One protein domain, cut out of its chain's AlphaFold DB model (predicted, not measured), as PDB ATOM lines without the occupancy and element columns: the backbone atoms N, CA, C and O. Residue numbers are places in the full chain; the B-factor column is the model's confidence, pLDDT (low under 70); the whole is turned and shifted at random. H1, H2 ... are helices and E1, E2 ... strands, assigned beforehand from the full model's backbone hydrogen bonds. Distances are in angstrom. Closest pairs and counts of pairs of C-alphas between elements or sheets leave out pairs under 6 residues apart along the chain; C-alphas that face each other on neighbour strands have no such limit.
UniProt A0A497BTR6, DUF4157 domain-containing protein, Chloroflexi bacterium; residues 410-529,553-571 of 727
ATOM      1  N   SER A 410      -6.667  62.604   4.344       71.44
ATOM      2  CA  SER A 410      -6.593  63.889   5.058       71.44
ATOM      3  C   SER A 410      -5.279  64.626   4.794       71.44
ATOM      4  O   SER A 410      -5.305  65.781   4.382       71.44
ATOM      5  N   ILE A 411      -4.131  63.959   4.949       80.81
ATOM      6  CA  ILE A 411      -2.810  64.579   4.732       80.81
ATOM      7  C   ILE A 411      -2.604  64.946   3.251       80.81
ATOM      8  O   ILE A 411      -2.021  65.992   2.955       80.81
ATOM      9  N   ALA A 412      -3.110  64.136   2.313       80.44
ATOM     10  CA  ALA A 412      -3.085  64.469   0.889       80.44
ATOM     11  C   ALA A 412      -3.932  65.716   0.575       80.44
ATOM     12  O   ALA A 412      -3.461  66.609  -0.128       80.44
ATOM     13  N   ILE A 413      -5.137  65.815   1.149       83.88
ATOM     14  CA  ILE A 413      -6.024  66.977   0.999       83.88
ATOM     15  C   ILE A 413      -5.386  68.235   1.601       83.88
ATOM     16  O   ILE A 413      -5.343  69.251   0.916       83.88
ATOM     17  N   VAL A 414      -4.809  68.161   2.809       85.75
ATOM     18  CA  VAL A 414      -4.071  69.282   3.426       85.75
ATOM     19  C   VAL A 414      -2.972  69.790   2.488       85.75
ATOM     20  O   VAL A 414      -2.983  70.966   2.121       85.75
ATOM     21  N   ARG A 415      -2.093  68.899   2.006       87.12
ATOM     22  CA  ARG A 415      -1.011  69.249   1.064       87.12
ATOM     23  C   ARG A 415      -1.526  69.856  -0.244       87.12
ATOM     24  O   ARG A 415      -0.908  70.777  -0.770       87.12
ATOM     25  N   GLN A 416      -2.646  69.362  -0.775       86.19
ATOM     26  CA  GLN A 416      -3.260  69.920  -1.980       86.19
ATOM     27  C   GLN A 416      -3.850  71.318  -1.726       86.19
ATOM     28  O   GLN A 416      -3.729  72.196  -2.581       86.19
ATOM     29  N   THR A 417      -4.450  71.553  -0.553       86.38
ATOM     30  CA  THR A 417      -4.986  72.872  -0.185       86.38
ATOM     31  C   THR A 417      -3.895  73.906   0.079       86.38
ATOM     32  O   THR A 417      -4.006  75.012  -0.443       86.38
ATOM     33  N   THR A 418      -2.809  73.569   0.786       86.69
ATOM     34  CA  THR A 418      -1.699  74.520   0.992       86.69
ATOM     35  C   THR A 418      -0.994  74.837  -0.327       86.69
ATOM     36  O   THR A 418      -0.777  76.006  -0.616       86.69
ATOM     37  N   ALA A 419      -0.768  73.847  -1.202       87.06
ATOM     38  CA  ALA A 419      -0.197  74.084  -2.533       87.06
ATOM     39  C   ALA A 419      -1.086  74.980  -3.429       87.06
ATOM     40  O   ALA A 419      -0.570  75.813  -4.175       87.06
ATOM     41  N   ARG A 420      -2.425  74.865  -3.339       90.44
ATOM     42  CA  ARG A 420      -3.365  75.803  -3.993       90.44
ATOM     43  C   ARG A 420      -3.181  77.228  -3.467       90.44
ATOM     44  O   ARG A 420      -3.171  78.163  -4.263       90.44
ATOM     45  N   LEU A 421      -3.066  77.397  -2.153       87.38
ATOM     46  CA  LEU A 421      -2.920  78.708  -1.519       87.38
ATOM     47  C   LEU A 421      -1.531  79.316  -1.805       87.38
ATOM     48  O   LEU A 421      -1.426  80.495  -2.131       87.38
ATOM     49  N   GLU A 422      -0.468  78.513  -1.825       87.50
ATOM     50  CA  GLU A 422       0.880  78.929  -2.248       87.50
ATOM     51  C   GLU A 422       0.887  79.474  -3.686       87.50
ATOM     52  O   GLU A 422       1.530  80.490  -3.958       87.50
ATOM     53  N   ALA A 423       0.099  78.870  -4.586       84.94
ATOM     54  CA  ALA A 423      -0.110  79.357  -5.952       84.94
ATOM     55  C   ALA A 423      -0.968  80.642  -6.040       84.94
ATOM     56  O   ALA A 423      -0.852  81.381  -7.015       84.94
ATOM     57  N   GLN A 424      -1.785  80.952  -5.025       85.19
ATOM     58  CA  GLN A 424      -2.457  82.257  -4.863       85.19
ATOM     59  C   GLN A 424      -1.566  83.316  -4.191       85.19
ATOM     60  O   GLN A 424      -1.992  84.460  -3.995       85.19
ATOM     61  N   GLY A 425      -0.338  82.942  -3.825       84.50
ATOM     62  CA  GLY A 425       0.650  83.825  -3.228       84.50
ATOM     63  C   GLY A 425       0.736  83.783  -1.703       84.50
ATOM     64  O   GLY A 425       1.438  84.634  -1.168       84.50
ATOM     65  N   TYR A 426       0.109  82.838  -0.997       89.19
ATOM     66  CA  TYR A 426       0.401  82.647   0.432       89.19
ATOM     67  C   TYR A 426       1.821  82.070   0.647       89.19
ATOM     68  O   TYR A 426       2.377  81.380  -0.218       89.19
ATOM     69  N   ARG A 427       2.407  82.344   1.810       89.75
ATOM     70  CA  ARG A 427       3.532  81.611   2.418       89.75
ATOM     71  C   ARG A 427       3.058  81.001   3.739       89.75
ATOM     72  O   ARG A 427       2.026  81.425   4.259       89.75
ATOM     73  N   PHE A 428       3.727  79.948   4.204       89.00
ATOM     74  CA  PHE A 428       3.233  79.100   5.292       89.00
ATOM     75  C   PHE A 428       4.370  78.438   6.060       89.00
ATOM     76  O   PHE A 428       4.843  77.383   5.633       89.00
ATOM     77  N   LYS A 429       4.679  78.920   7.262       87.94
ATOM     78  CA  LYS A 429       5.532  78.155   8.167       87.94
ATOM     79  C   LYS A 429       4.845  76.860   8.616       87.94
ATOM     80  O   LYS A 429       3.869  76.864   9.377       87.94
ATOM     81  N   ARG A 430       5.326  75.713   8.131       86.12
ATOM     82  CA  ARG A 430       4.694  74.389   8.329       86.12
ATOM     83  C   ARG A 430       5.088  73.733   9.659       86.12
ATOM     84  O   ARG A 430       6.231  73.802  10.098       86.12
ATOM     85  N   LYS A 431       4.164  73.000  10.293       81.06
ATOM     86  CA  LYS A 431       4.480  72.171  11.472       81.06
ATOM     87  C   LYS A 431       5.222  70.899  11.047       81.06
ATOM     88  O   LYS A 431       4.754  70.178  10.166       81.06
ATOM     89  N   ARG A 432       6.323  70.560  11.743       71.94
ATOM     90  CA  ARG A 432       7.070  69.288  11.572       71.94
ATOM     91  C   ARG A 432       6.179  68.040  11.676       71.94
ATOM     92  O   ARG A 432       6.485  67.023  11.062       71.94
ATOM     93  N   GLN A 433       5.084  68.115  12.435       72.56
ATOM     94  CA  GLN A 433       4.047  67.087  12.501       72.56
ATOM     95  C   GLN A 433       2.694  67.700  12.114       72.56
ATOM     96  O   GLN A 433       2.267  68.694  12.702       72.56
ATOM     97  N   ILE A 434       2.018  67.100  11.131       73.25
ATOM     98  CA  ILE A 434       0.678  67.504  10.685       73.25
ATOM     99  C   ILE A 434      -0.343  66.555  11.312       73.25
ATOM    100  O   ILE A 434      -0.439  65.392  10.915       73.25
ATOM    101  N   THR A 435      -1.137  67.055  12.258       75.31
ATOM    102  CA  THR A 435      -2.291  66.321  12.792       75.31
ATOM    103  C   THR A 435      -3.337  66.142  11.680       75.31
ATOM    104  O   THR A 435      -3.748  67.136  11.079       75.31
ATOM    105  N   PRO A 436      -3.788  64.912  11.366       73.38
ATOM    106  CA  PRO A 436      -4.693  64.668  10.244       73.38
ATOM    107  C   PRO A 436      -6.116  65.178  10.525       73.38
ATOM    108  O   PRO A 436      -6.934  64.479  11.121       73.38
ATOM    109  N   ALA A 437      -6.431  66.385  10.053       79.44
ATOM    110  CA  ALA A 437      -7.765  66.977  10.161       79.44
ATOM    111  C   ALA A 437      -8.775  66.378   9.150       79.44
ATOM    112  O   ALA A 437      -8.392  65.985   8.041       79.44
ATOM    113  N   PRO A 438     -10.081  66.319   9.480       85.25
ATOM    114  CA  PRO A 438     -11.120  65.914   8.537       85.25
ATOM    115  C   PRO A 438     -11.281  66.956   7.407       85.25
ATOM    116  O   PRO A 438     -11.221  68.158   7.682       85.25
ATOM    117  N   PRO A 439     -11.562  66.548   6.150       84.81
ATOM    118  CA  PRO A 439     -11.563  67.454   4.991       84.81
ATOM    119  C   PRO A 439     -12.465  68.691   5.114       84.81
ATOM    120  O   PRO A 439     -12.144  69.746   4.575       84.81
ATOM    121  N   SER A 440     -13.571  68.591   5.855       86.38
ATOM    122  CA  SER A 440     -14.487  69.706   6.115       86.38
ATOM    123  C   SER A 440     -13.889  70.803   7.005       86.38
ATOM    124  O   SER A 440     -14.275  71.961   6.867       86.38
ATOM    125  N   GLN A 441     -12.938  70.480   7.888       87.56
ATOM    126  CA  GLN A 441     -12.189  71.477   8.664       87.56
ATOM    127  C   GLN A 441     -11.085  72.117   7.816       87.56
ATOM    128  O   GLN A 441     -10.949  73.336   7.835       87.56
ATOM    129  N   VAL A 442     -10.371  71.320   7.008       86.19
ATOM    130  CA  VAL A 442      -9.357  71.815   6.055       86.19
ATOM    131  C   VAL A 442      -9.980  72.829   5.083       86.19
ATOM    132  O   VAL A 442      -9.470  73.934   4.922       86.19
ATOM    133  N   ALA A 443     -11.136  72.496   4.499       86.62
ATOM    134  CA  ALA A 443     -11.859  73.378   3.583       86.62
ATOM    135  C   ALA A 443     -12.383  74.660   4.257       86.62
ATOM    136  O   ALA A 443     -12.368  75.721   3.636       86.62
ATOM    137  N   ARG A 444     -12.816  74.590   5.527       88.38
ATOM    138  CA  ARG A 444     -13.232  75.777   6.296       88.38
ATOM    139  C   ARG A 444     -12.055  76.714   6.562       88.38
ATOM    140  O   ARG A 444     -12.182  77.893   6.260       88.38
ATOM    141  N   ALA A 445     -10.926  76.184   7.033       87.31
ATOM    142  CA  ALA A 445      -9.706  76.950   7.294       87.31
ATOM    143  C   ALA A 445      -9.133  77.601   6.021       87.31
ATOM    144  O   ALA A 445      -8.786  78.779   6.023       87.31
ATOM    145  N   ALA A 446      -9.104  76.870   4.901       87.88
ATOM    146  CA  ALA A 446      -8.696  77.431   3.613       87.88
ATOM    147  C   ALA A 446      -9.635  78.568   3.162       87.88
ATOM    148  O   ALA A 446      -9.167  79.626   2.760       87.88
ATOM    149  N   ALA A 447     -10.955  78.391   3.288       87.75
ATOM    150  CA  ALA A 447     -11.927  79.428   2.941       87.75
ATOM    151  C   ALA A 447     -11.926  80.627   3.914       87.75
ATOM    152  O   ALA A 447     -12.403  81.697   3.551       87.75
ATOM    153  N   GLU A 448     -11.450  80.452   5.150       87.50
ATOM    154  CA  GLU A 448     -11.244  81.513   6.145       87.50
ATOM    155  C   GLU A 448     -10.070  82.414   5.741       87.50
ATOM    156  O   GLU A 448     -10.240  83.630   5.684       87.50
ATOM    157  N   LEU A 449      -8.945  81.818   5.325       86.50
ATOM    158  CA  LEU A 449      -7.827  82.536   4.705       86.50
ATOM    159  C   LEU A 449      -8.233  83.232   3.397       86.50
ATOM    160  O   LEU A 449      -7.963  84.419   3.236       86.50
ATOM    161  N   GLU A 450      -8.894  82.523   2.470       84.81
ATOM    162  CA  GLU A 450      -9.264  83.062   1.147       84.81
ATOM    163  C   GLU A 450     -10.263  84.233   1.216       84.81
ATOM    164  O   GLU A 450     -10.322  85.026   0.277       84.81
ATOM    165  N   ARG A 451     -11.034  84.366   2.305       81.88
ATOM    166  CA  ARG A 451     -11.976  85.483   2.519       81.88
ATOM    167  C   ARG A 451     -11.358  86.722   3.172       81.88
ATOM    168  O   ARG A 451     -12.012  87.761   3.167       81.88
ATOM    169  N   GLY A 452     -10.150  86.618   3.727       69.88
ATOM    170  CA  GLY A 452      -9.590  87.624   4.631       69.88
ATOM    171  C   GLY A 452     -10.251  87.562   6.014       69.88
ATOM    172  O   GLY A 452     -11.477  87.554   6.154       69.88
ATOM    173  N   ALA A 453      -9.439  87.506   7.066       64.31
ATOM    174  CA  ALA A 453      -9.912  87.355   8.440       64.31
ATOM    175  C   ALA A 453     -10.216  88.729   9.071       64.31
ATOM    176  O   ALA A 453      -9.527  89.196   9.980       64.31
ATOM    177  N   GLY A 454     -11.245  89.398   8.543       65.88
ATOM    178  CA  GLY A 454     -11.652  90.746   8.954       65.88
ATOM    179  C   GLY A 454     -10.650  91.835   8.547       65.88
ATOM    180  O   GLY A 454      -9.846  91.641   7.643       65.88
ATOM    181  N   ALA A 455     -10.701  92.987   9.222       74.19
ATOM    182  CA  ALA A 455      -9.811  94.126   8.953       74.19
ATOM    183  C   ALA A 455      -8.370  93.950   9.483       74.19
ATOM    184  O   ALA A 455      -7.499  94.757   9.160       74.19
ATOM    185  N   GLY A 456      -8.136  92.918  10.304       82.19
ATOM    186  CA  GLY A 456      -6.888  92.711  11.037       82.19
ATOM    187  C   GLY A 456      -6.647  93.745  12.145       82.19
ATOM    188  O   GLY A 456      -7.234  94.829  12.171       82.19
ATOM    189  N   SER A 457      -5.751  93.409  13.065       86.50
ATOM    190  CA  SER A 457      -5.135  94.367  13.986       86.50
ATOM    191  C   SER A 457      -3.902  94.984  13.323       86.50
ATOM    192  O   SER A 457      -3.247  94.336  12.513       86.50
ATOM    193  N   ALA A 458      -3.545  96.224  13.663       88.69
ATOM    194  CA  ALA A 458      -2.189  96.701  13.376       88.69
ATOM    195  C   ALA A 458      -1.180  95.906  14.226       88.69
ATOM    196  O   ALA A 458      -1.507  95.522  15.352       88.69
ATOM    197  N   LEU A 459       0.034  95.675  13.717       87.12
ATOM    198  CA  LEU A 459       1.099  95.081  14.528       87.12
ATOM    199  C   LEU A 459       1.429  96.006  15.716       87.12
ATOM    200  O   LEU A 459       1.643  97.207  15.537       87.12
ATOM    201  N   ALA A 460       1.427  95.450  16.931       86.69
ATOM    202  CA  ALA A 460       1.615  96.210  18.165       86.69
ATOM    203  C   ALA A 460       3.001  96.877  18.223       86.69
ATOM    204  O   ALA A 460       3.990  96.303  17.782       86.69
ATOM    205  N   GLU A 461       3.078  98.074  18.803       85.31
ATOM    206  CA  GLU A 461       4.257  98.950  18.723       85.31
ATOM    207  C   GLU A 461       5.566  98.296  19.194       85.31
ATOM    208  O   GLU A 461       6.560  98.363  18.476       85.31
ATOM    209  N   LYS A 462       5.566  97.600  20.341       83.00
ATOM    210  CA  LYS A 462       6.766  96.926  20.870       83.00
ATOM    211  C   LYS A 462       7.315  95.839  19.921       83.00
ATOM    212  O   LYS A 462       8.472  95.963  19.521       83.00
ATOM    213  N   PRO A 463       6.555  94.792  19.527       84.38
ATOM    214  CA  PRO A 463       7.057  93.803  18.570       84.38
ATOM    215  C   PRO A 463       7.298  94.396  17.175       84.38
ATOM    216  O   PRO A 463       8.194  93.920  16.482       84.38
ATOM    217  N   ARG A 464       6.570  95.452  16.770       87.62
ATOM    218  CA  ARG A 464       6.838  96.173  15.519       87.62
ATOM    219  C   ARG A 464       8.232  96.804  15.543       87.62
ATOM    220  O   ARG A 464       9.051  96.426  14.721       87.62
ATOM    221  N   ALA A 465       8.539  97.654  16.524       81.44
ATOM    222  CA  ALA A 465       9.819  98.361  16.615       81.44
ATOM    223  C   ALA A 465      11.035  97.414  16.668       81.44
ATOM    224  O   ALA A 465      12.052  97.677  16.027       81.44
ATOM    225  N   VAL A 466      10.916  96.275  17.368       79.38
ATOM    226  CA  VAL A 466      11.965  95.237  17.392       79.38
ATOM    227  C   VAL A 466      12.191  94.637  15.997       79.38
ATOM    228  O   VAL A 466      13.335  94.444  15.596       79.38
ATOM    229  N   MET A 467      11.127  94.376  15.232       83.75
ATOM    230  CA  MET A 467      11.228  93.838  13.868       83.75
ATOM    231  C   MET A 467      11.692  94.882  12.848       83.75
ATOM    232  O   MET A 467      12.502  94.561  11.983       83.75
ATOM    233  N   GLU A 468      11.220  96.125  12.959       86.75
ATOM    234  CA  GLU A 468      11.628  97.252  12.107       86.75
ATOM    235  C   GLU A 468      13.136  97.504  12.240       86.75
ATOM    236  O   GLU A 468      13.838  97.641  11.237       86.75
ATOM    237  N   SER A 469      13.653  97.442  13.472       77.50
ATOM    238  CA  SER A 469      15.087  97.480  13.765       77.50
ATOM    239  C   SER A 469      15.824  96.243  13.219       77.50
ATOM    240  O   SER A 469      16.806  96.390  12.497       77.50
ATOM    241  N   ALA A 470      15.339  95.026  13.490       74.25
ATOM    242  CA  ALA A 470      16.025  93.785  13.109       74.25
ATOM    243  C   ALA A 470      16.016  93.458  11.599       74.25
ATOM    244  O   ALA A 470      16.828  92.641  11.159       74.25
ATOM    245  N   LEU A 471      15.107  94.047  10.811       78.56
ATOM    246  CA  LEU A 471      14.948  93.783   9.370       78.56
ATOM    247  C   LEU A 471      15.119  95.030   8.478       78.56
ATOM    248  O   LEU A 471      15.115  94.895   7.254       78.56
ATOM    249  N   GLY A 472      15.270  96.226   9.057       77.81
ATOM    250  CA  GLY A 472      15.548  97.464   8.318       77.81
ATOM    251  C   GLY A 472      14.413  97.943   7.402       77.81
ATOM    252  O   GLY A 472      14.686  98.532   6.355       77.81
ATOM    253  N   GLN A 473      13.151  97.669   7.750       80.69
ATOM    254  CA  GLN A 473      11.963  98.071   6.981       80.69
ATOM    255  C   GLN A 473      10.812  98.515   7.892       80.69
ATOM    256  O   GLN A 473      10.709  98.053   9.021       80.69
ATOM    257  N   ASP A 474       9.935  99.382   7.376       85.38
ATOM    258  CA  ASP A 474       8.676  99.804   8.013       85.38
ATOM    259  C   ASP A 474       7.628  98.675   7.957       85.38
ATOM    260  O   ASP A 474       7.315  98.156   6.881       85.38
ATOM    261  N   PHE A 475       7.059  98.318   9.112       88.50
ATOM    262  CA  PHE A 475       5.985  97.327   9.232       88.50
ATOM    263  C   PHE A 475       4.666  97.933   9.743       88.50
ATOM    264  O   PHE A 475       3.721  97.201  10.044       88.50
ATOM    265  N   GLY A 476       4.529  99.262   9.787       85.81
ATOM    266  CA  GLY A 476       3.298  99.971  10.158       85.81
ATOM    267  C   GLY A 476       2.107  99.694   9.232       85.81
ATOM    268  O   GLY A 476       0.951  99.829   9.641       85.81
ATOM    269  N   ALA A 477       2.368  99.241   8.002       86.44
ATOM    270  CA  ALA A 477       1.345  98.777   7.065       86.44
ATOM    271  C   ALA A 477       0.840  97.342   7.334       86.44
ATOM    272  O   ALA A 477      -0.175  96.949   6.751       86.44
ATOM    273  N   VAL A 478       1.518  96.557   8.184       90.75
ATOM    274  CA  VAL A 478       1.219  95.131   8.402       90.75
ATOM    275  C   VAL A 478      -0.060  94.934   9.213       90.75
ATOM    276  O   VAL A 478      -0.290  95.592  10.236       90.75
ATOM    277  N   ARG A 479      -0.886  93.981   8.769       91.31
ATOM    278  CA  ARG A 479      -2.115  93.558   9.446       91.31
ATOM    279  C   ARG A 479      -1.954  92.155  10.005       91.31
ATOM    280  O   ARG A 479      -1.604  91.228   9.287       91.31
ATOM    281  N   VAL A 480      -2.215  92.006  11.300       90.75
ATOM    282  CA  VAL A 480      -2.195  90.723  12.004       90.75
ATOM    283  C   VAL A 480      -3.619  90.196  12.111       90.75
ATOM    284  O   VAL A 480      -4.521  90.895  12.577       90.75
ATOM    285  N   HIS A 481      -3.815  88.951  11.701       90.94
ATOM    286  CA  HIS A 481      -5.101  88.277  11.671       90.94
ATOM    287  C   HIS A 481      -5.054  86.968  12.459       90.94
ATOM    288  O   HIS A 481      -4.182  86.129  12.238       90.94
ATOM    289  N   THR A 482      -6.042  86.740  13.316       89.75
ATOM    290  CA  THR A 482      -6.177  85.479  14.053       89.75
ATOM    291  C   THR A 482      -7.044  84.504  13.255       89.75
ATOM    292  O   THR A 482      -8.198  84.815  12.960       89.75
ATOM    293  N   ALA A 483      -6.509  83.332  12.895       87.81
ATOM    294  CA  ALA A 483      -7.180  82.363  12.023       87.81
ATOM    295  C   ALA A 483      -6.989  80.900  12.469       87.81
ATOM    296  O   ALA A 483      -5.998  80.526  13.102       87.81
ATOM    297  N   GLN A 484      -7.925  80.027  12.090       87.44
ATOM    298  CA  GLN A 484      -7.895  78.590  12.389       87.44
ATOM    299  C   GLN A 484      -6.924  77.840  11.466       87.44
ATOM    300  O   GLN A 484      -7.311  77.082  10.582       87.44
ATOM    301  N   LEU A 485      -5.628  78.025  11.712       87.69
ATOM    302  CA  LEU A 485      -4.534  77.450  10.921       87.69
ATOM    303  C   LEU A 485      -4.239  75.968  11.211       87.69
ATOM    304  O   LEU A 485      -3.691  75.260  10.364       87.69
ATOM    305  N   ALA A 486      -4.625  75.461  12.388       87.12
ATOM    306  CA  ALA A 486      -4.302  74.095  12.812       87.12
ATOM    307  C   ALA A 486      -4.775  72.979  11.843       87.12
ATOM    308  O   ALA A 486      -3.980  72.066  11.603       87.12
ATOM    309  N   PRO A 487      -5.976  73.034  11.221       87.94
ATOM    310  CA  PRO A 487      -6.408  72.053  10.219       87.94
ATOM    311  C   PRO A 487      -5.571  72.031   8.930       87.94
ATOM    312  O   PRO A 487      -5.636  71.048   8.199       87.94
ATOM    313  N   LEU A 488      -4.800  73.086   8.644       84.81
ATOM    314  CA  LEU A 488      -3.896  73.165   7.489       84.81
ATOM    315  C   LEU A 488      -2.481  72.649   7.812       84.81
ATOM    316  O   LEU A 488      -1.642  72.560   6.921       84.81
ATOM    317  N   GLY A 489      -2.191  72.308   9.074       84.69
ATOM    318  CA  GLY A 489      -0.862  71.855   9.498       84.69
ATOM    319  C   GLY A 489       0.206  72.956   9.537       84.69
ATOM    320  O   GLY A 489       1.394  72.639   9.579       84.69
ATOM    321  N   VAL A 490      -0.190  74.230   9.530       87.81
ATOM    322  CA  VAL A 490       0.720  75.392   9.551       87.81
ATOM    323  C   VAL A 490       0.731  76.061  10.934       87.81
ATOM    324  O   VAL A 490      -0.131  75.783  11.775       87.81
ATOM    325  N   GLN A 491       1.758  76.865  11.211       86.50
ATOM    326  CA  GLN A 491       1.893  77.661  12.437       86.50
ATOM    327  C   GLN A 491       1.355  79.075  12.218       86.50
ATOM    328  O   GLN A 491       0.437  79.488  12.921       86.50
ATOM    329  N   ALA A 492       1.879  79.744  11.196       90.25
ATOM    330  CA  ALA A 492       1.420  81.025  10.686       90.25
ATOM    331  C   ALA A 492       1.336  80.969   9.146       90.25
ATOM    332  O   ALA A 492       1.597  79.924   8.531       90.25
ATOM    333  N   ALA A 493       0.875  82.059   8.541       89.75
ATOM    334  CA  ALA A 493       0.856  82.265   7.100       89.75
ATOM    335  C   ALA A 493       0.980  83.756   6.771       89.75
ATOM    336  O   ALA A 493       0.525  84.595   7.544       89.75
ATOM    337  N   SER A 494       1.480  84.101   5.589       90.75
ATOM    338  CA  SER A 494       1.622  85.498   5.153       90.75
ATOM    339  C   SER A 494       1.213  85.693   3.693       90.75
ATOM    340  O   SER A 494       1.382  84.808   2.847       90.75
ATOM    341  N   ARG A 495       0.626  86.856   3.385       89.00
ATOM    342  CA  ARG A 495       0.204  87.246   2.031       89.00
ATOM    343  C   ARG A 495       0.146  88.768   1.891       89.00
ATOM    344  O   ARG A 495      -0.730  89.412   2.450       89.00
ATOM    345  N   GLY A 496       1.028  89.341   1.071       85.44
ATOM    346  CA  GLY A 496       1.090  90.799   0.912       85.44
ATOM    347  C   GLY A 496       1.548  91.440   2.220       85.44
ATOM    348  O   GLY A 496       2.605  91.066   2.713       85.44
ATOM    349  N   SER A 497       0.739  92.341   2.780       87.56
ATOM    350  CA  SER A 497       0.955  92.935   4.110       87.56
ATOM    351  C   SER A 497       0.176  92.228   5.231       87.56
ATOM    352  O   SER A 497       0.232  92.672   6.377       87.56
ATOM    353  N   ASP A 498      -0.550  91.149   4.924       89.62
ATOM    354  CA  ASP A 498      -1.368  90.418   5.894       89.62
ATOM    355  C   ASP A 498      -0.591  89.217   6.457       89.62
ATOM    356  O   ASP A 498      -0.120  88.352   5.709       89.62
ATOM    357  N   VAL A 499      -0.498  89.135   7.785       91.06
ATOM    358  CA  VAL A 499       0.086  88.022   8.544       91.06
ATOM    359  C   VAL A 499      -1.023  87.339   9.340       91.06
ATOM    360  O   VAL A 499      -1.736  87.971  10.114       91.06
ATOM    361  N   TYR A 500      -1.163  86.032   9.166       91.19
ATOM    362  CA  TYR A 500      -2.175  85.193   9.795       91.19
ATOM    363  C   TYR A 500      -1.504  84.291  10.832       91.19
ATOM    364  O   TYR A 500      -0.576  83.554  10.503       91.19
ATOM    365  N   VAL A 501      -1.990  84.306  12.069       90.75
ATOM    366  CA  VAL A 501      -1.452  83.518  13.189       90.75
ATOM    367  C   VAL A 501      -2.534  82.667  13.848       90.75
ATOM    368  O   VAL A 501      -3.733  82.916  13.688       90.75
ATOM    369  N   GLY A 502      -2.121  81.634  14.589       87.38
ATOM    370  CA  GLY A 502      -3.047  80.839  15.392       87.38
ATOM    371  C   GLY A 502      -3.654  81.636  16.561       87.38
ATOM    372  O   GLY A 502      -3.075  82.634  16.997       87.38
ATOM    373  N   PRO A 503      -4.799  81.198  17.116       82.31
ATOM    374  CA  PRO A 503      -5.390  81.822  18.301       82.31
ATOM    375  C   PRO A 503      -4.410  81.839  19.481       82.31
ATOM    376  O   PRO A 503      -3.861  80.798  19.846       82.31
ATOM    377  N   GLY A 504      -4.205  83.020  20.074       79.56
ATOM    378  CA  GLY A 504      -3.286  83.232  21.196       79.56
ATOM    379  C   GLY A 504      -1.821  83.453  20.802       79.56
ATOM    380  O   GLY A 504      -0.971  83.506  21.685       79.56
ATOM    381  N   GLN A 505      -1.508  83.574  19.507       79.62
ATOM    382  CA  GLN A 505      -0.159  83.889  19.005       79.62
ATOM    383  C   GLN A 505      -0.020  85.349  18.531       79.62
ATOM    384  O   GLN A 505       1.065  85.781  18.158       79.62
ATOM    385  N   ASP A 506      -1.111  86.111  18.584       80.12
ATOM    386  CA  ASP A 506      -1.283  87.497  18.134       80.12
ATOM    387  C   ASP A 506      -0.679  88.560  19.070       80.12
ATOM    388  O   ASP A 506      -0.609  89.737  18.715       80.12
ATOM    389  N   ARG A 507      -0.218  88.153  20.259       75.31
ATOM    390  CA  ARG A 507       0.364  89.043  21.277       75.31
ATOM    391  C   ARG A 507       1.860  89.310  21.087       75.31
ATOM    392  O   ARG A 507       2.344  90.346  21.534       75.31
ATOM    393  N   PHE A 508       2.573  88.388  20.433       84.25
ATOM    394  CA  PHE A 508       4.021  88.437  20.178       84.25
ATOM    395  C   PHE A 508       4.887  88.753  21.418       84.25
ATOM    396  O   PHE A 508       5.921  89.406  21.312       84.25
ATOM    397  N   ASP A 509       4.461  88.300  22.599       77.50
ATOM    398  CA  ASP A 509       5.087  88.578  23.898       77.50
ATOM    399  C   ASP A 509       6.057  87.477  24.378       77.50
ATOM    400  O   ASP A 509       6.756  87.669  25.369       77.50
ATOM    401  N   THR A 510       6.165  86.356  23.654       81.12
ATOM    402  CA  THR A 510       7.115  85.259  23.940       81.12
ATOM    403  C   THR A 510       8.186  85.115  22.850       81.12
ATOM    404  O   THR A 510       7.872  85.357  21.677       81.12
ATOM    405  N   PRO A 511       9.413  84.641  23.162       77.69
ATOM    406  CA  PRO A 511      10.476  84.441  22.169       77.69
ATOM    407  C   PRO A 511      10.080  83.576  20.965       77.69
ATOM    408  O   PRO A 511      10.406  83.920  19.828       77.69
ATOM    409  N   ASP A 512       9.319  82.497  21.176       81.06
ATOM    410  CA  ASP A 512       8.786  81.664  20.087       81.06
ATOM    411  C   ASP A 512       7.795  82.429  19.195       81.06
ATOM    412  O   ASP A 512       7.850  82.308  17.973       81.06
ATOM    413  N   SER A 513       6.914  83.251  19.776       84.06
ATOM    414  CA  SER A 513       5.969  84.065  18.997       84.06
ATOM    415  C   SER A 513       6.649  85.217  18.245       84.06
ATOM    416  O   SER A 513       6.309  85.480  17.094       84.06
ATOM    417  N   LEU A 514       7.642  85.874  18.851       84.19
ATOM    418  CA  LEU A 514       8.325  87.032  18.269       84.19
ATOM    419  C   LEU A 514       9.339  86.614  17.184       84.19
ATOM    420  O   LEU A 514       9.510  87.308  16.186       84.19
ATOM    421  N   SER A 515       9.931  85.423  17.296       84.62
ATOM    422  CA  SER A 515      10.724  84.814  16.216       84.62
ATOM    423  C   SER A 515       9.866  84.196  15.098       84.62
ATOM    424  O   SER A 515      10.245  84.272  13.928       84.62
ATOM    425  N   LEU A 516       8.675  83.664  15.413       88.12
ATOM    426  CA  LEU A 516       7.651  83.300  14.422       88.12
ATOM    427  C   LEU A 516       7.188  84.521  13.609       88.12
ATOM    428  O   LEU A 516       7.038  84.409  12.394       88.12
ATOM    429  N   LEU A 517       7.025  85.681  14.251       88.75
ATOM    430  CA  LEU A 517       6.737  86.945  13.574       88.75
ATOM    431  C   LEU A 517       7.855  87.331  12.592       88.75
ATOM    432  O   LEU A 517       7.557  87.648  11.445       88.75
ATOM    433  N   GLY A 518       9.128  87.244  12.996       85.56
ATOM    434  CA  GLY A 518      10.264  87.550  12.113       85.56
ATOM    435  C   GLY A 518      10.352  86.663  10.863       85.56
ATOM    436  O   GLY A 518      10.665  87.161   9.780       85.56
ATOM    437  N   HIS A 519       9.998  85.376  10.975       90.06
ATOM    438  CA  HIS A 519       9.860  84.485   9.815       90.06
ATOM    439  C   HIS A 519       8.797  85.016   8.835       90.06
ATOM    440  O   HIS A 519       9.079  85.227   7.657       90.06
ATOM    441  N   GLU A 520       7.578  85.292   9.307       91.44
ATOM    442  CA  GLU A 520       6.486  85.746   8.431       91.44
ATOM    443  C   GLU A 520       6.722  87.163   7.872       91.44
ATOM    444  O   GLU A 520       6.422  87.422   6.708       91.44
ATOM    445  N   LEU A 521       7.346  88.067   8.637       89.00
ATOM    446  CA  LEU A 521       7.749  89.390   8.145       89.00
ATOM    447  C   LEU A 521       8.864  89.325   7.089       89.00
ATOM    448  O   LEU A 521       8.943  90.216   6.247       89.00
ATOM    449  N   THR A 522       9.667  88.255   7.053       86.62
ATOM    450  CA  THR A 522      10.637  88.016   5.965       86.62
ATOM    451  C   THR A 522       9.935  87.694   4.638       86.62
ATOM    452  O   THR A 522      10.378  88.120   3.569       86.62
ATOM    453  N   HIS A 523       8.781  87.017   4.683       84.00
ATOM    454  CA  HIS A 523       7.938  86.802   3.498       84.00
ATOM    455  C   HIS A 523       7.213  88.084   3.049       84.00
ATOM    456  O   HIS A 523       6.973  88.256   1.850       84.00
ATOM    457  N   VAL A 524       6.900  89.001   3.974       84.56
ATOM    458  CA  VAL A 524       6.349  90.339   3.675       84.56
ATOM    459  C   VAL A 524       7.413  91.242   3.034       84.56
ATOM    460  O   VAL A 524       7.200  91.772   1.939       84.56
ATOM    461  N   SER A 525       8.583  91.383   3.666       80.06
ATOM    462  CA  SER A 525       9.649  92.318   3.264       80.06
ATOM    463  C   SER A 525      10.197  92.041   1.863       80.06
ATOM    464  O   SER A 525      10.365  92.958   1.053       80.06
ATOM    465  N   ARG A 526      10.381  90.759   1.510       70.06
ATOM    466  CA  ARG A 526      10.804  90.322   0.167       70.06
ATOM    467  C   ARG A 526       9.778  90.626  -0.937       70.06
ATOM    468  O   ARG A 526      10.108  90.509  -2.117       70.06
ATOM    469  N   ARG A 527       8.542  91.003  -0.584       64.06
ATOM    470  CA  ARG A 527       7.422  91.233  -1.517       64.06
ATOM    471  C   ARG A 527       6.910  92.667  -1.555       64.06
ATOM    472  O   ARG A 527       6.354  93.062  -2.575       64.06
ATOM    473  N   GLY A 528       7.143  93.450  -0.504       54.97
ATOM    474  CA  GLY A 528       6.897  94.895  -0.476       54.97
ATOM    475  C   GLY A 528       7.911  95.734  -1.270       54.97
ATOM    476  O   GLY A 528       7.827  96.958  -1.242       54.97
ATOM    477  N   GLY A 529       8.873  95.105  -1.959       44.75
ATOM    478  CA  GLY A 529      10.004  95.755  -2.635       44.75
ATOM    479  C   GLY A 529       9.599  96.737  -3.739       44.75
ATOM    480  O   GLY A 529       9.554  96.372  -4.914       44.75
ATOM    481  N   ALA A 553      11.347  77.461  -1.844       67.19
ATOM    482  CA  ALA A 553      12.118  76.706  -0.854       67.19
ATOM    483  C   ALA A 553      13.220  77.547  -0.181       67.19
ATOM    484  O   ALA A 553      13.389  77.467   1.027       67.19
ATOM    485  N   ARG A 554      13.908  78.405  -0.944       70.75
ATOM    486  CA  ARG A 554      14.947  79.293  -0.410       70.75
ATOM    487  C   ARG A 554      14.374  80.576   0.212       70.75
ATOM    488  O   ARG A 554      15.009  81.150   1.085       70.75
ATOM    489  N   GLU A 555      13.165  81.002  -0.171       73.38
ATOM    490  CA  GLU A 555      12.454  82.043   0.597       73.38
ATOM    491  C   GLU A 555      12.167  81.546   2.026       73.38
ATOM    492  O   GLU A 555      12.334  82.297   2.982       73.38
ATOM    493  N   GLU A 556      11.806  80.265   2.172       81.06
ATOM    494  CA  GLU A 556      11.626  79.610   3.473       81.06
ATOM    495  C   GLU A 556      12.961  79.433   4.226       81.06
ATOM    496  O   GLU A 556      13.027  79.767   5.401       81.06
ATOM    497  N   GLU A 557      14.039  78.982   3.567       79.25
ATOM    498  CA  GLU A 557      15.379  78.848   4.186       79.25
ATOM    499  C   GLU A 557      15.904  80.183   4.752       79.25
ATOM    500  O   GLU A 557      16.506  80.218   5.828       79.25
ATOM    501  N   GLU A 558      15.665  81.294   4.048       76.50
ATOM    502  CA  GLU A 558      16.029  82.638   4.508       76.50
ATOM    503  C   GLU A 558      15.173  83.064   5.723       76.50
ATOM    504  O   GLU A 558      15.721  83.557   6.712       76.50
ATOM    505  N   ALA A 559      13.862  82.795   5.714       78.94
ATOM    506  CA  ALA A 559      12.959  83.084   6.834       78.94
ATOM    507  C   ALA A 559      13.211  82.196   8.079       78.94
ATOM    508  O   ALA A 559      13.146  82.676   9.215       78.94
ATOM    509  N   ASP A 560      13.568  80.922   7.891       82.25
ATOM    510  CA  ASP A 560      14.007  80.004   8.954       82.25
ATOM    511  C   ASP A 560      15.337  80.456   9.583       82.25
ATOM    512  O   ASP A 560      15.542  80.290  10.789       82.25
ATOM    513  N   SER A 561      16.245  81.042   8.795       78.75
ATOM    514  CA  SER A 561      17.501  81.623   9.293       78.75
ATOM    515  C   SER A 561      17.253  82.875  10.147       78.75
ATOM    516  O   SER A 561      17.860  83.038  11.212       78.75
ATOM    517  N   VAL A 562      16.305  83.726   9.736       76.50
ATOM    518  CA  VAL A 562      15.843  84.886  10.518       76.50
ATOM    519  C   VAL A 562      15.235  84.439  11.852       76.50
ATOM    520  O   VAL A 562      15.678  84.911  12.901       76.50
ATOM    521  N   GLU A 563      14.313  83.467  11.854       82.19
ATOM    522  CA  GLU A 563      13.764  82.893  13.094       82.19
ATOM    523  C   GLU A 563      14.869  82.383  14.020       82.19
ATOM    524  O   GLU A 563      14.903  82.741  15.196       82.19
ATOM    525  N   GLN A 564      15.776  81.547  13.509       79.50
ATOM    526  CA  GLN A 564      16.851  80.956  14.308       79.50
ATOM    527  C   GLN A 564      17.818  82.007  14.857       79.50
ATOM    528  O   GLN A 564      18.455  81.778  15.883       79.50
ATOM    529  N   SER A 565      17.954  83.154  14.194       73.19
ATOM    530  CA  SER A 565      18.744  84.288  14.685       73.19
ATOM    531  C   SER A 565      18.028  85.011  15.825       73.19
ATOM    532  O   SER A 565      18.615  85.184  16.890       73.19
ATOM    533  N   ILE A 566      16.736  85.312  15.670       73.56
ATOM    534  CA  ILE A 566      15.913  85.928  16.725       73.56
ATOM    535  C   ILE A 566      15.806  85.000  17.950       73.56
ATOM    536  O   ILE A 566      15.942  85.457  19.081       73.56
ATOM    537  N   LYS A 567      15.648  83.684  17.747       77.00
ATOM    538  CA  LYS A 567      15.646  82.684  18.830       77.00
ATOM    539  C   LYS A 567      16.969  82.588  19.575       77.00
ATOM    540  O   LYS A 567      16.949  82.319  20.769       77.00
ATOM    541  N   ARG A 568      18.104  82.801  18.901       75.38
ATOM    542  CA  ARG A 568      19.411  82.861  19.570       75.38
ATOM    543  C   ARG A 568      19.527  84.125  20.415       75.38
ATOM    544  O   ARG A 568      19.806  83.993  21.595       75.38
ATOM    545  N   LEU A 569      19.215  85.296  19.855       69.62
ATOM    546  CA  LEU A 569      19.262  86.580  20.574       69.62
ATOM    547  C   LEU A 569      18.397  86.565  21.848       69.62
ATOM    548  O   LEU A 569      18.894  86.836  22.937       69.62
ATOM    549  N   LEU A 570      17.129  86.161  21.726       68.44
ATOM    550  CA  LEU A 570      16.192  86.079  22.857       68.44
ATOM    551  C   LEU A 570      16.437  84.862  23.768       68.44
ATOM    552  O   LEU A 570      15.923  84.815  24.880       68.44
ATOM    553  N   GLY A 571      17.175  83.857  23.289       48.47
ATOM    554  CA  GLY A 571      17.544  82.660  24.049       48.47
ATOM    555  C   GLY A 571      18.808  82.843  24.891       48.47
ATOM    556  O   GLY A 571      18.936  82.204  25.930       48.47
TER     557      GLY A 571
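Overview. This is residues 410 to 529 and 553 to 571 of the 727 residues of the protein "DUF4157 domain-containing protein" of Chloroflexi bacterium (UniProt A0A497BTR6). A small three-stranded sheet has H4 lying along one face, with the longer H5 packed side by side on H4 beyond it and H3 also meeting H4. At the other end of the longest axis, away from H3, the helices H1 and H2 lie side by side, and H2 only grazes the sheet. The printed part has 139 residues, with named elements in the order H1 H2 H3 E1 E2 E3 H4 H5; the mixed sheet runs E1 E3 E2, and the class is mostly helix. The whole is compact and rounded, with a radius of gyration of the C-alphas of 14.3 A and spans of 41 by 30 by 28 A.

Along the chain. Start at the sheet: E1 is residues 479 to 482, E2 492 to 495 and E3 498 to 501. Then find C-alpha 511 at (10.476, 84.441, 22.169), where H4 begins; it runs 20.5 A to residue 525. H5, residues 553 to 571, is 26.2 A long and ends at C-alpha 571, (17.544, 82.660, 24.049). H3 is residues 461 to 471, 15.1 A. Look for H1 from C-alpha 410 at (-6.593, 63.889, 5.058) to residue 423, 20.1 A; H2, residues 439 to 451, is 18.2 A.

Arrangement. In the sheet, E3 is the inner strand. It is parallel to E1, with N 481 and O 499 at 2.8 A, and antiparallel to E2, with N 500 and O 493 at 2.7 A; E2 and E3 form a hairpin. H4 is on the sheet at a height of 9.2 A, over E3 and E2, one helix on one face in two layers; it runs along the strands, at 18 degrees to E2 on the local plane. The closest C-alphas of E2 and H4 are Ser 494 and Glu 520, 5.9 A. H5 touches H4, closest C-alphas His 519 and Ala 559 at 4.5 A, opposite ways at a shallow tilt of 34.8 degrees, only just short of steep. H3 and H4 only just touch, with 3 pairs of C-alphas within 8 A, the closest Met 467 and Gly 518 at 6.6 A. H1 and H2 touch, Ser 410 to Pro 439 at 6.1 A between C-alphas, the same way at a shallow tilt of 15 degrees; H1 is apart from H4. In H1 to H5 every O i to N i+4 pair is within hydrogen-bond range.

Size, cuts and confidence. The C-alphas farthest apart, Pro 438 and Ser 469, are 41.4 A apart. Residues 530 to 552 are not printed, and 19.2 A separates C-alphas 529 and 553. The link from H1 to H2 is long. Look for pLDDT under 70 at residues 452 to 454, 527 to 529, 553 and 569 to 571.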